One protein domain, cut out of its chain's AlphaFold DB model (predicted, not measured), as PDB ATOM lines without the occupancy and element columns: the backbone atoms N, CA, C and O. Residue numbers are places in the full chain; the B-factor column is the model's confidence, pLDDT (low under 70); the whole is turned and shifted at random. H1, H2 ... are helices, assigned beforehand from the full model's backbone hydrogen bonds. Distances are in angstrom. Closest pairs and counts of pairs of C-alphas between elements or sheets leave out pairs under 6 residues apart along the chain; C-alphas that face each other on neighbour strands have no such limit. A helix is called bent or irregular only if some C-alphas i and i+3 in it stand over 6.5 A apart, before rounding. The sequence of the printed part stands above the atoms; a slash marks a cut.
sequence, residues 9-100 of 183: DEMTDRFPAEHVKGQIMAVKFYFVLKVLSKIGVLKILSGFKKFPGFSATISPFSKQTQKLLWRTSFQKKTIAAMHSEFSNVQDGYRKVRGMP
ATOM      1  N   ASP A   9     199.715 194.902 295.948       50.72
ATOM      2  CA  ASP A   9     199.199 195.975 296.813       50.72
ATOM      3  C   ASP A   9     200.032 197.263 296.639       50.72
ATOM      4  O   ASP A   9     199.550 198.379 296.866       50.72
ATOM      5  N   GLU A  10     201.256 197.096 296.118       51.31
ATOM      6  CA  GLU A  10     202.201 198.149 295.771       51.31
ATOM      7  C   GLU A  10     201.844 198.947 294.505       51.31
ATOM      8  O   GLU A  10     202.477 199.970 294.247       51.31
ATOM      9  N   MET A  11     200.823 198.546 293.728       48.00
ATOM     10  CA  MET A  11     200.310 199.374 292.616       48.00
ATOM     11  C   MET A  11     199.040 200.175 292.934       48.00
ATOM     12  O   MET A  11     198.412 200.724 292.028       48.00
ATOM     13  N   THR A  12     198.675 200.278 294.210       55.78
ATOM     14  CA  THR A  12     197.632 201.213 294.652       55.78
ATOM     15  C   THR A  12     198.224 202.594 294.958       55.78
ATOM     16  O   THR A  12     199.423 202.707 295.212       55.78
ATOM     17  N   ASP A  13     197.390 203.642 295.033       55.09
ATOM     18  CA  ASP A  13     197.788 205.013 295.443       55.09
ATOM     19  C   ASP A  13     198.468 205.077 296.828       55.09
ATOM     20  O   ASP A  13     198.962 206.115 297.263       55.09
ATOM     21  N   ARG A  14     198.484 203.952 297.547       62.09
ATOM     22  CA  ARG A  14     199.146 203.778 298.831       62.09
ATOM     23  C   ARG A  14     200.669 203.883 298.727       62.09
ATOM     24  O   ARG A  14     201.286 204.256 299.720       62.09
ATOM     25  N   PHE A  15     201.267 203.559 297.581       67.56
ATOM     26  CA  PHE A  15     202.720 203.524 297.397       67.56
ATOM     27  C   PHE A  15     203.230 204.720 296.576       67.56
ATOM     28  O   PHE A  15     202.474 205.299 295.795       67.56
ATOM     29  N   PRO A  16     204.510 205.116 296.730       64.06
ATOM     30  CA  PRO A  16     205.077 206.246 295.996       64.06
ATOM     31  C   PRO A  16     204.910 206.102 294.480       64.06
ATOM     32  O   PRO A  16     205.086 205.017 293.926       64.06
ATOM     33  N   ALA A  17     204.659 207.216 293.787       69.00
ATOM     34  CA  ALA A  17     204.434 207.229 292.337       69.00
ATOM     35  C   ALA A  17     205.587 206.598 291.528       69.00
ATOM     36  O   ALA A  17     205.362 206.014 290.469       69.00
ATOM     37  N   GLU A  18     206.821 206.683 292.030       66.44
ATOM     38  CA  GLU A  18     208.011 206.047 291.445       66.44
ATOM     39  C   GLU A  18     207.878 204.518 291.386       66.44
ATOM     40  O   GLU A  18     208.219 203.897 290.378       66.44
ATOM     41  N   HIS A  19     207.305 203.929 292.435       64.88
ATOM     42  CA  HIS A  19     207.067 202.495 292.559       64.88
ATOM     43  C   HIS A  19     205.951 202.031 291.614       64.88
ATOM     44  O   HIS A  19     206.112 201.070 290.858       64.88
ATOM     45  N   VAL A  20     204.868 202.811 291.542       68.19
ATOM     46  CA  VAL A  20     203.757 202.596 290.597       68.19
ATOM     47  C   VAL A  20     204.236 202.688 289.141       68.19
ATOM     48  O   VAL A  20     203.832 201.897 288.285       68.19
ATOM     49  N   LYS A  21     205.155 203.614 288.835       71.19
ATOM     50  CA  LYS A  21     205.720 203.791 287.488       71.19
ATOM     51  C   LYS A  21     206.513 202.563 287.029       71.19
ATOM     52  O   LYS A  21     206.378 202.166 285.870       71.19
ATOM     53  N   GLY A  22     207.296 201.944 287.917       68.12
ATOM     54  CA  GLY A  22     208.009 200.692 287.635       68.12
ATOM     55  C   GLY A  22     207.059 199.550 287.258       68.12
ATOM     56  O   GLY A  22     207.297 198.833 286.285       68.12
ATOM     57  N   GLN A  23     205.926 199.453 287.949       67.50
ATOM     58  CA  GLN A  23     204.908 198.435 287.690       67.50
ATOM     59  C   GLN A  23     204.136 198.673 286.380       67.50
ATOM     60  O   GLN A  23     203.951 197.748 285.589       67.50
ATOM     61  N   ILE A  24     203.776 199.922 286.054       76.38
ATOM     62  CA  ILE A  24     203.194 200.263 284.738       76.38
ATOM     63  C   ILE A  24     204.162 199.891 283.603       76.38
ATOM     64  O   ILE A  24     203.745 199.408 282.545       76.38
ATOM     65  N   MET A  25     205.466 200.098 283.810       79.38
ATOM     66  CA  MET A  25     206.490 199.663 282.861       79.38
ATOM     67  C   MET A  25     206.544 198.136 282.742       79.38
ATOM     68  O   MET A  25     206.658 197.638 281.621       79.38
ATOM     69  N   ALA A  26     206.384 197.396 283.842       77.12
ATOM     70  CA  ALA A  26     206.275 195.938 283.822       77.12
ATOM     71  C   ALA A  26     205.043 195.464 283.027       77.12
ATOM     72  O   ALA A  26     205.186 194.609 282.154       77.12
ATOM     73  N   VAL A  27     203.863 196.069 283.222       80.00
ATOM     74  CA  VAL A  27     202.647 195.762 282.435       80.00
ATOM     75  C   VAL A  27     202.910 195.937 280.936       80.00
ATOM     76  O   VAL A  27     202.646 195.032 280.140       80.00
ATOM     77  N   LYS A  28     203.493 197.076 280.537       85.25
ATOM     78  CA  LYS A  28     203.850 197.346 279.132       85.25
ATOM     79  C   LYS A  28     204.871 196.342 278.598       85.25
ATOM     80  O   LYS A  28     204.724 195.847 277.481       85.25
ATOM     81  N   PHE A  29     205.887 196.015 279.392       86.38
ATOM     82  CA  PHE A  29     206.898 195.026 279.038       86.38
ATOM     83  C   PHE A  29     206.278 193.642 278.804       86.38
ATOM     84  O   PHE A  29     206.479 193.044 277.744       86.38
ATOM     85  N   TYR A  30     205.445 193.160 279.728       85.69
ATOM     86  CA  TYR A  30     204.747 191.883 279.579       85.69
ATOM     87  C   TYR A  30     203.732 191.897 278.435       85.69
ATOM     88  O   TYR A  30     203.507 190.857 277.813       85.69
ATOM     89  N   PHE A  31     203.158 193.052 278.089       88.12
ATOM     90  CA  PHE A  31     202.302 193.182 276.910       88.12
ATOM     91  C   PHE A  31     203.104 192.952 275.625       88.12
ATOM     92  O   PHE A  31     202.698 192.153 274.776       88.12
ATOM     93  N   VAL A  32     204.281 193.573 275.510       90.62
ATOM     94  CA  VAL A  32     205.199 193.347 274.383       90.62
ATOM     95  C   VAL A  32     205.613 191.878 274.320       90.62
ATOM     96  O   VAL A  32     205.475 191.249 273.269       90.62
ATOM     97  N   LEU A  33     206.030 191.283 275.443       89.25
ATOM     98  CA  LEU A  33     206.363 189.857 275.495       89.25
ATOM     99  C   LEU A  33     205.179 188.982 275.070       89.25
ATOM    100  O   LEU A  33     205.366 188.010 274.337       89.25
ATOM    101  N   LYS A  34     203.950 189.321 275.470       89.62
ATOM    102  CA  LYS A  34     202.739 188.593 275.070       89.62
ATOM    103  C   LYS A  34     202.554 188.631 273.559       89.62
ATOM    104  O   LYS A  34     202.290 187.580 272.971       89.62
ATOM    105  N   VAL A  35     202.733 189.786 272.918       90.38
ATOM    106  CA  VAL A  35     202.686 189.910 271.452       90.38
ATOM    107  C   VAL A  35     203.794 189.073 270.806       90.38
ATOM    108  O   VAL A  35     203.494 188.219 269.971       90.38
ATOM    109  N   LEU A  36     205.045 189.215 271.258       89.69
ATOM    110  CA  LEU A  36     206.196 188.451 270.753       89.69
ATOM    111  C   LEU A  36     206.031 186.932 270.930       89.69
ATOM    112  O   LEU A  36     206.465 186.147 270.087       89.69
ATOM    113  N   SER A  37     205.366 186.497 272.003       88.94
ATOM    114  CA  SER A  37     205.061 185.083 272.248       88.94
ATOM    115  C   SER A  37     204.040 184.529 271.249       88.94
ATOM    116  O   SER A  37     204.140 183.365 270.858       88.94
ATOM    117  N   LYS A  38     203.074 185.348 270.801       88.81
ATOM    118  CA  LYS A  38     202.050 184.937 269.827       88.81
ATOM    119  C   LYS A  38     202.648 184.687 268.448       88.81
ATOM    120  O   LYS A  38     202.229 183.742 267.791       88.81
ATOM    121  N   ILE A  39     203.625 185.499 268.053       90.44
ATOM    122  CA  ILE A  39     204.316 185.380 266.763       90.44
ATOM    123  C   ILE A  39     205.528 184.429 266.815       90.44
ATOM    124  O   ILE A  39     206.260 184.302 265.844       90.44
ATOM    125  N   GLY A  40     205.758 183.751 267.946       85.88
ATOM    126  CA  GLY A  40     206.780 182.707 268.082       85.88
ATOM    127  C   GLY A  40     208.210 183.195 268.336       85.88
ATOM    128  O   GLY A  40     209.084 182.364 268.584       85.88
ATOM    129  N   VAL A  41     208.460 184.507 268.375       88.94
ATOM    130  CA  VAL A  41     209.799 185.090 268.594       88.94
ATOM    131  C   VAL A  41     210.411 184.618 269.914       88.94
ATOM    132  O   VAL A  41     211.557 184.175 269.942       88.94
ATOM    133  N   LEU A  42     209.636 184.610 271.005       86.50
ATOM    134  CA  LEU A  42     210.146 184.152 272.305       86.50
ATOM    135  C   LEU A  42     210.466 182.649 272.333       86.50
ATOM    136  O   LEU A  42     211.365 182.226 273.055       86.50
ATOM    137  N   LYS A  43     209.782 181.836 271.517       84.88
ATOM    138  CA  LYS A  43     210.080 180.402 271.378       84.88
ATOM    139  C   LYS A  43     211.414 180.189 270.660       84.88
ATOM    140  O   LYS A  43     212.184 179.322 271.062       84.88
ATOM    141  N   ILE A  44     211.694 180.999 269.637       86.50
ATOM    142  CA  ILE A  44     212.975 180.993 268.919       86.50
ATOM    143  C   ILE A  44     214.103 181.414 269.868       86.50
ATOM    144  O   ILE A  44     215.079 180.682 270.028       86.50
ATOM    145  N   LEU A  45     213.936 182.537 270.571       86.25
ATOM    146  CA  LEU A  45     214.902 183.033 271.558       86.25
ATOM    147  C   LEU A  45     215.174 182.022 272.682       86.25
ATOM    148  O   LEU A  45     216.329 181.793 273.038       86.25
ATOM    149  N   SER A  46     214.128 181.360 273.184       85.88
ATOM    150  CA  SER A  46     214.249 180.265 274.153       85.88
ATOM    151  C   SER A  46     215.038 179.074 273.595       85.88
ATOM    152  O   SER A  46     215.914 178.545 274.281       85.88
ATOM    153  N   GLY A  47     214.803 178.686 272.335       85.56
ATOM    154  CA  GLY A  47     215.562 177.626 271.661       85.56
ATOM    155  C   GLY A  47     217.063 177.918 271.586       85.56
ATOM    156  O   GLY A  47     217.876 177.023 271.807       85.56
ATOM    157  N   PHE A  48     217.427 179.185 271.373       88.12
ATOM    158  CA  PHE A  48     218.817 179.649 271.400       88.12
ATOM    159  C   PHE A  48     219.341 179.987 272.802       88.12
ATOM    160  O   PHE A  48     220.501 180.375 272.928       88.12
ATOM    161  N   LYS A  49     218.518 179.853 273.852       86.31
ATOM    162  CA  LYS A  49     218.826 180.275 275.230       86.31
ATOM    163  C   LYS A  49     219.299 181.732 275.314       86.31
ATOM    164  O   LYS A  49     220.199 182.072 276.081       86.31
ATOM    165  N   LYS A  50     218.701 182.597 274.494       82.38
ATOM    166  CA  LYS A  50     219.031 184.020 274.392       82.38
ATOM    167  C   LYS A  50     217.867 184.852 274.906       82.38
ATOM    168  O   LYS A  50     216.972 185.217 274.155       82.38
ATOM    169  N   PHE A  51     217.898 185.161 276.194       84.75
ATOM    170  CA  PHE A  51     217.038 186.169 276.800       84.75
ATOM    171  C   PHE A  51     217.846 186.915 277.870       84.75
ATOM    172  O   PHE A  51     218.488 186.245 278.686       84.75
ATOM    173  N   PRO A  52     217.869 188.262 277.860       85.12
ATOM    174  CA  PRO A  52     218.677 189.040 278.796       85.12
ATOM    175  C   PRO A  52     218.394 188.666 280.255       85.12
ATOM    176  O   PRO A  52     217.238 188.542 280.652       85.12
ATOM    177  N   GLY A  53     219.447 188.441 281.042       82.62
ATOM    178  CA  GLY A  53     219.357 188.120 282.473       82.62
ATOM    179  C   GLY A  53     218.897 186.696 282.813       82.62
ATOM    180  O   GLY A  53     219.366 186.141 283.800       82.62
ATOM    181  N   PHE A  54     218.079 186.045 281.980       87.25
ATOM    182  CA  PHE A  54     217.432 184.776 282.346       87.25
ATOM    183  C   PHE A  54     218.416 183.628 282.611       87.25
ATOM    184  O   PHE A  54     218.238 182.883 283.572       87.25
ATOM    185  N   SER A  55     219.488 183.501 281.817       88.25
ATOM    186  CA  SER A  55     220.534 182.492 282.065       88.25
ATOM    187  C   SER A  55     221.195 182.653 283.433       88.25
ATOM    188  O   SER A  55     221.477 181.653 284.087       88.25
ATOM    189  N   ALA A  56     221.444 183.897 283.852       86.94
ATOM    190  CA  ALA A  56     222.042 184.192 285.149       86.94
ATOM    191  C   ALA A  56     221.043 183.915 286.279       86.94
ATOM    192  O   ALA A  56     221.401 183.294 287.271       86.94
ATOM    193  N   THR A  57     219.770 184.280 286.099       85.12
ATOM    194  CA  THR A  57     218.711 184.012 287.084       85.12
ATOM    195  C   THR A  57     218.555 182.522 287.385       85.12
ATOM    196  O   THR A  57     218.359 182.143 288.535       85.12
ATOM    197  N   ILE A  58     218.650 181.657 286.370       89.50
ATOM    198  CA  ILE A  58     218.427 180.218 286.560       89.50
ATOM    199  C   ILE A  58     219.700 179.429 286.895       89.50
ATOM    200  O   ILE A  58     219.610 178.224 287.141       89.50
ATOM    201  N   SER A  59     220.878 180.058 286.883       90.38
ATOM    202  CA  SER A  59     222.153 179.360 287.086       90.38
ATOM    203  C   SER A  59     222.277 178.598 288.415       90.38
ATOM    204  O   SER A  59     222.968 177.578 288.402       90.38
ATOM    205  N   PRO A  60     221.621 178.997 289.528       90.81
ATOM    206  CA  PRO A  60     221.681 178.233 290.777       90.81
ATOM    207  C   PRO A  60     220.965 176.875 290.721       90.81
ATOM    208  O   PRO A  60     221.240 175.999 291.537       90.81
ATOM    209  N   PHE A  61     220.037 176.673 289.780       88.12
ATOM    210  CA  PHE A  61     219.263 175.433 289.703       88.12
ATOM    211  C   PHE A  61     220.026 174.302 289.003       88.12
ATOM    212  O   PHE A  61     220.949 174.531 288.222       88.12
ATOM    213  N   SER A  62     219.582 173.056 289.198       93.00
ATOM    214  CA  SER A  62     220.129 171.897 288.480       93.00
ATOM    215  C   SER A  62     220.025 172.056 286.953       93.00
ATOM    216  O   SER A  62     219.098 172.691 286.442       93.00
ATOM    217  N   LYS A  63     220.912 171.405 286.184       93.12
ATOM    218  CA  LYS A  63     220.861 171.435 284.704       93.12
ATOM    219  C   LYS A  63     219.506 170.978 284.146       93.12
ATOM    220  O   LYS A  63     219.051 171.498 283.124       93.12
ATOM    221  N   GLN A  64     218.859 170.017 284.808       93.94
ATOM    222  CA  GLN A  64     217.535 169.531 284.420       93.94
ATOM    223  C   GLN A  64     216.470 170.612 284.629       93.94
ATOM    224  O   GLN A  64     215.701 170.896 283.709       93.94
ATOM    225  N   THR A  65     216.475 171.262 285.794       90.69
ATOM    226  CA  THR A  65     215.573 172.373 286.119       90.69
ATOM    227  C   THR A  65     215.790 173.549 285.173       90.69
ATOM    228  O   THR A  65     214.831 174.058 284.605       90.69
ATOM    229  N   GLN A  66     217.042 173.921 284.894       91.19
ATOM    230  CA  GLN A  66     217.363 174.978 283.932       91.19
ATOM    231  C   GLN A  66     216.782 174.688 282.540       91.19
ATOM    232  O   GLN A  66     216.182 175.561 281.911       91.19
ATOM    233  N   LYS A  67     216.919 173.446 282.046       91.56
ATOM    234  CA  LYS A  67     216.345 173.029 280.755       91.56
ATOM    235  C   LYS A  67     214.821 173.127 280.760       91.56
ATOM    236  O   LYS A  67     214.241 173.531 279.752       91.56
ATOM    237  N   LEU A  68     214.180 172.749 281.864       91.94
ATOM    238  CA  LEU A  68     212.734 172.861 282.017       91.94
ATOM    239  C   LEU A  68     212.293 174.330 282.003       91.94
ATOM    240  O   LEU A  68     211.430 174.679 281.203       91.94
ATOM    241  N   LEU A  69     212.947 175.186 282.793       90.69
ATOM    242  CA  LEU A  69     212.651 176.618 282.893       90.69
ATOM    243  C   LEU A  69     212.757 177.324 281.538       90.69
ATOM    244  O   LEU A  69     211.858 178.081 281.175       90.69
ATOM    245  N   TRP A  70     213.778 177.021 280.730       91.75
ATOM    246  CA  TRP A  70     213.864 177.533 279.355       91.75
ATOM    247  C   TRP A  70     212.664 177.129 278.490       91.75
ATOM    248  O   TRP A  70     212.144 177.949 277.733       91.75
ATOM    249  N   ARG A  71     212.199 175.879 278.604       88.44
ATOM    250  CA  ARG A  71     211.078 175.352 277.806       88.44
ATOM    251  C   ARG A  71     209.715 175.892 278.233       88.44
ATOM    252  O   ARG A  71     208.808 175.906 277.400       88.44
ATOM    253  N   THR A  72     209.546 176.286 279.494       89.19
ATOM    254  CA  THR A  72     208.242 176.674 280.059       89.19
ATOM    255  C   THR A  72     208.062 178.185 280.193       89.19
ATOM    256  O   THR A  72     206.968 178.680 279.922       89.19
ATOM    257  N   SER A  73     209.114 178.937 280.526       87.94
ATOM    258  CA  SER A  73     209.004 180.365 280.888       87.94
ATOM    259  C   SER A  73     208.561 181.262 279.730       87.94
ATOM    260  O   SER A  73     207.871 182.255 279.933       87.94
ATOM    261  N   PHE A  74     208.892 180.882 278.493       88.75
ATOM    262  CA  PHE A  74     208.612 181.670 277.285       88.75
ATOM    263  C   PHE A  74     207.425 181.148 276.466       88.75
ATOM    264  O   PHE A  74     207.222 181.546 275.316       88.75
ATOM    265  N   GLN A  75     206.635 180.229 277.027       88.88
ATOM    266  CA  GLN A  75     205.437 179.735 276.358       88.88
ATOM    267  C   GLN A  75     204.361 180.817 276.318       88.88
ATOM    268  O   GLN A  75     204.162 181.553 277.281       88.88
ATOM    269  N   LYS A  76     203.587 180.852 275.228       87.94
ATOM    270  CA  LYS A  76     202.460 181.781 275.058       87.94
ATOM    271  C   LYS A  76     201.514 181.788 276.265       87.94
ATOM    272  O   LYS A  76     201.065 182.855 276.662       87.94
ATOM    273  N   LYS A  77     201.216 180.614 276.842       88.62
ATOM    274  CA  LYS A  77     200.346 180.494 278.024       88.62
ATOM    275  C   LYS A  77     200.980 181.133 279.264       88.62
ATOM    276  O   LYS A  77     200.315 181.927 279.910       88.62
ATOM    277  N   THR A  78     202.257 180.859 279.530       86.44
ATOM    278  CA  THR A  78     203.007 181.436 280.661       86.44
ATOM    279  C   THR A  78     203.086 182.956 280.567       86.44
ATOM    280  O   THR A  78     202.720 183.652 281.504       86.44
ATOM    281  N   ILE A  79     203.471 183.492 279.403       88.25
ATOM    282  CA  ILE A  79     203.544 184.944 279.199       88.25
ATOM    283  C   ILE A  79     202.157 185.598 279.290       88.25
ATOM    284  O   ILE A  79     202.019 186.690 279.833       88.25
ATOM    285  N   ALA A  80     201.115 184.946 278.763       87.19
ATOM    286  CA  ALA A  80     199.752 185.458 278.865       87.19
ATOM    287  C   ALA A  80     199.235 185.466 280.311       87.19
ATOM    288  O   ALA A  80     198.544 186.417 280.672       87.19
ATOM    289  N   ALA A  81     199.573 184.447 281.109       85.62
ATOM    290  CA  ALA A  81     199.255 184.388 282.531       85.62
ATOM    291  C   ALA A  81     199.958 185.517 283.293       85.62
ATOM    292  O   ALA A  81     199.263 186.320 283.902       85.62
ATOM    293  N   MET A  82     201.278 185.680 283.122       83.69
ATOM    294  CA  MET A  82     202.029 186.783 283.739       83.69
ATOM    295  C   MET A  82     201.451 188.148 283.347       83.69
ATOM    296  O   MET A  82     201.155 188.968 284.200       83.69
ATOM    297  N   HIS A  83     201.183 188.402 282.063       84.94
ATOM    298  CA  HIS A  83     200.537 189.661 281.673       84.94
ATOM    299  C   HIS A  83     199.168 189.853 282.344       84.94
ATOM    300  O   HIS A  83     198.824 190.969 282.718       84.94
ATOM    301  N   SER A  84     198.350 188.798 282.424       82.75
ATOM    302  CA  SER A  84     197.027 188.860 283.053       82.75
ATOM    303  C   SER A  84     197.118 189.176 284.541       82.75
ATOM    304  O   SER A  84     196.328 189.983 285.014       82.75
ATOM    305  N   GLU A  85     198.070 188.560 285.239       74.81
ATOM    306  CA  GLU A  85     198.393 188.817 286.643       74.81
ATOM    307  C   GLU A  85     198.709 190.302 286.826       74.81
ATOM    308  O   GLU A  85     197.894 191.018 287.388       74.81
ATOM    309  N   PHE A  86     199.734 190.832 286.154       74.06
ATOM    310  CA  PHE A  86     200.087 192.254 286.252       74.06
ATOM    311  C   PHE A  86     198.970 193.229 285.818       74.06
ATOM    312  O   PHE A  86     198.928 194.358 286.300       74.06
ATOM    313  N   SER A  87     198.072 192.839 284.902       74.44
ATOM    314  CA  SER A  87     197.044 193.750 284.356       74.44
ATOM    315  C   SER A  87     195.739 193.793 285.153       74.44
ATOM    316  O   SER A  87     195.101 194.839 285.204       74.44
ATOM    317  N   ASN A  88     195.289 192.663 285.708       70.69
ATOM    318  CA  ASN A  88     193.919 192.523 286.237       70.69
ATOM    319  C   ASN A  88     193.842 192.551 287.765       70.69
ATOM    320  O   ASN A  88     192.767 192.619 288.358       70.69
ATOM    321  N   VAL A  89     194.994 192.480 288.402       66.50
ATOM    322  CA  VAL A  89     195.147 192.342 289.840       66.50
ATOM    323  C   VAL A  89     194.593 193.536 290.626       66.50
ATOM    324  O   VAL A  89     193.942 193.347 291.653       66.50
ATOM    325  N   GLN A  90     194.740 194.759 290.107       66.00
ATOM    326  CA  GLN A  90     194.274 195.980 290.784       66.00
ATOM    327  C   GLN A  90     192.756 196.005 290.985       66.00
ATOM    328  O   GLN A  90     192.258 196.382 292.047       66.00
ATOM    329  N   ASP A  91     192.003 195.566 289.978       66.81
ATOM    330  CA  ASP A  91     190.544 195.494 290.065       66.81
ATOM    331  C   ASP A  91     190.089 194.415 291.048       66.81
ATOM    332  O   ASP A  91     189.078 194.597 291.730       66.81
ATOM    333  N   GLY A  92     190.845 193.318 291.153       66.75
ATOM    334  CA  GLY A  92     190.651 192.297 292.179       66.75
ATOM    335  C   GLY A  92     190.790 192.885 293.583       66.75
ATOM    336  O   GLY A  92     189.841 192.830 294.363       66.75
ATOM    337  N   TYR A  93     191.920 193.531 293.882       68.31
ATOM    338  CA  TYR A  93     192.162 194.125 295.204       68.31
ATOM    339  C   TYR A  93     191.138 195.199 295.574       68.31
ATOM    340  O   TYR A  93     190.644 195.201 296.701       68.31
ATOM    341  N   ARG A  94     190.754 196.073 294.633       70.50
ATOM    342  CA  ARG A  94     189.714 197.087 294.884       70.50
ATOM    343  C   ARG A  94     188.387 196.467 295.316       70.50
ATOM    344  O   ARG A  94     187.763 196.969 296.245       70.50
ATOM    345  N   LYS A  95     187.975 195.367 294.679       71.69
ATOM    346  CA  LYS A  95     186.733 194.663 295.026       71.69
ATOM    347  C   LYS A  95     186.810 193.994 296.398       71.69
ATOM    348  O   LYS A  95     185.830 194.033 297.132       71.69
ATOM    349  N   VAL A  96     187.958 193.413 296.753       69.44
ATOM    350  CA  VAL A  96     188.111 192.675 298.018       69.44
ATOM    351  C   VAL A  96     188.297 193.610 299.220       69.44
ATOM    352  O   VAL A  96     187.784 193.316 300.294       69.44
ATOM    353  N   ARG A  97     188.931 194.781 299.056       70.88
ATOM    354  CA  ARG A  97     189.133 195.757 300.151       70.88
ATOM    355  C   ARG A  97     187.835 196.283 300.778       70.88
ATOM    356  O   ARG A  97     187.857 196.704 301.928       70.88
ATOM    357  N   GLY A  98     186.731 196.287 300.032       72.62
ATOM    358  CA  GLY A  98     185.416 196.697 300.537       72.62
ATOM    359  C   GLY A  98     184.609 195.567 301.180       72.62
ATOM    360  O   GLY A  98     183.487 195.806 301.620       72.62
ATOM    361  N   MET A  99     185.127 194.336 301.193       79.00
ATOM    362  CA  MET A  99     184.403 193.196 301.743       79.00
ATOM    363  C   MET A  99     184.452 193.206 303.277       79.00
ATOM    364  O   MET A  99     185.468 193.586 303.860       79.00
ATOM    365  N   PRO A 100     183.368 192.780 303.950       84.31
ATOM    366  CA  PRO A 100     183.368 192.648 305.399       84.31
ATOM    367  C   PRO A 100     184.368 191.581 305.852       84.31
ATOM    368  O   PRO A 100     184.649 190.618 305.132       84.31
TER     369      PRO A 100
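Overview. This is residues 9 to 100 of the 183 residues of an uncharacterized protein of Paenibacillus borealis (UniProt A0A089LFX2). Two long helical pieces, H1 and H5a, the first arm of the bent helix H5, run side by side in opposite ways and make a long stem; at one end of it a small head of three short helices, H2, H3 and H4, turns off to the side. The stem and head are loosely joined: H2 meets H1 at a corner by their link, and H4 comes close to H5a without clearly touching it. At the stem's far end from the head the second arm, H5b, turns away from H1, and residues 13 to 18 and 95 to 100 stick out. The printed part has 92 residues with five named helices in the order H1, H2, H3, H4, H5 and no named strand, and its class is all helix. The whole is loose, with a radius of gyration of the C-alphas of 16.1 A, and elongated, with spans of 47 by 30 by 28 A.

Arrangement. H1, residues 17 to 38, touches H5a, residues 76 to 87, at a shallow tilt of 24 degrees, opposite ways. Their closest C-alphas are those of Ser 37 and Lys 76, 5.1 A apart, and their centres are 10.5 A apart. With residues 33 to 37 alone, H1 only just touches H2, residues 41 to 47, with 3 pairs of C-alphas within 8 A. They touch only at the corner by their tight link, about perpendicular at 80 degrees; the closest C-alphas are those of Leu 36 and Leu 42, 6.0 A apart. H2 touches H4, residues 63 to 73, at a shallow tilt of 11 degrees, opposite ways. Their closest C-alphas are those of Ser 46 and Trp 70, 5.9 A apart. H3, residues 54 to 58, is close to H4 but not clearly touching, with the C-alphas of Ile 58 and Gln 66 closest at 6.0 A; H3 touches no helix. H4 and H5a are close but not clearly touching, at a steep tilt of 67 degrees, the same way, and the C-alphas of Thr 72 and Thr 78 are closest at 7.1 A. H5b, residues 90 to 97, touches no helix; its line and that of H5a stand at a steep tilt of 54 degrees. Among the pairs that are apart are H1 and H4, H2 and H3, and H1 and H5b. In H1, H2, H3, H4, H5a and H5b every O i to N i+4 pair is within hydrogen-bond range.

Along the chain. H1 begins at C-alpha 17, at (204.434, 207.229, 292.337), and ends 31.8 A away at C-alpha 38, at (202.050, 184.937, 269.827). H2 has 7 residues, 41 to 47, and H3 has 5, 54 to 58. H4, residues 63 to 73, is 15.3 A long. H5, residues 76 to 97, was assigned as one helix by its hydrogen bonds but is bent: C-alphas 87 and 90 are 7.3 A apart. Its arm H5a is 16.1 A long, and H5b is 10.7 A long, ending at C-alpha 97, at (189.133, 195.757, 300.151). Residues 88 and 89 belong to neither arm.

Size, cuts and confidence. The C-alphas of Phe 48 and Pro 100 are the two farthest apart, at 50.8 A, while those of Asp 9 and Pro 100, the first and last printed, are 18.3 A apart. Residues 13 to 18, and 95 to 100, of which 95 to 97 belong to H5, stand free; the body without them spans 41 by 30 by 19 A. The printed part has no cut. The links H1 to H2, H3 to H4 and H4 to H5 are tight, H2 to H3 is short, and there is no long link. The mean pLDDT of the printed part is 80.5, and the model's confidence is low, under 70, at residues 9 to 20, 22 to 23, 89 to 93 and 96.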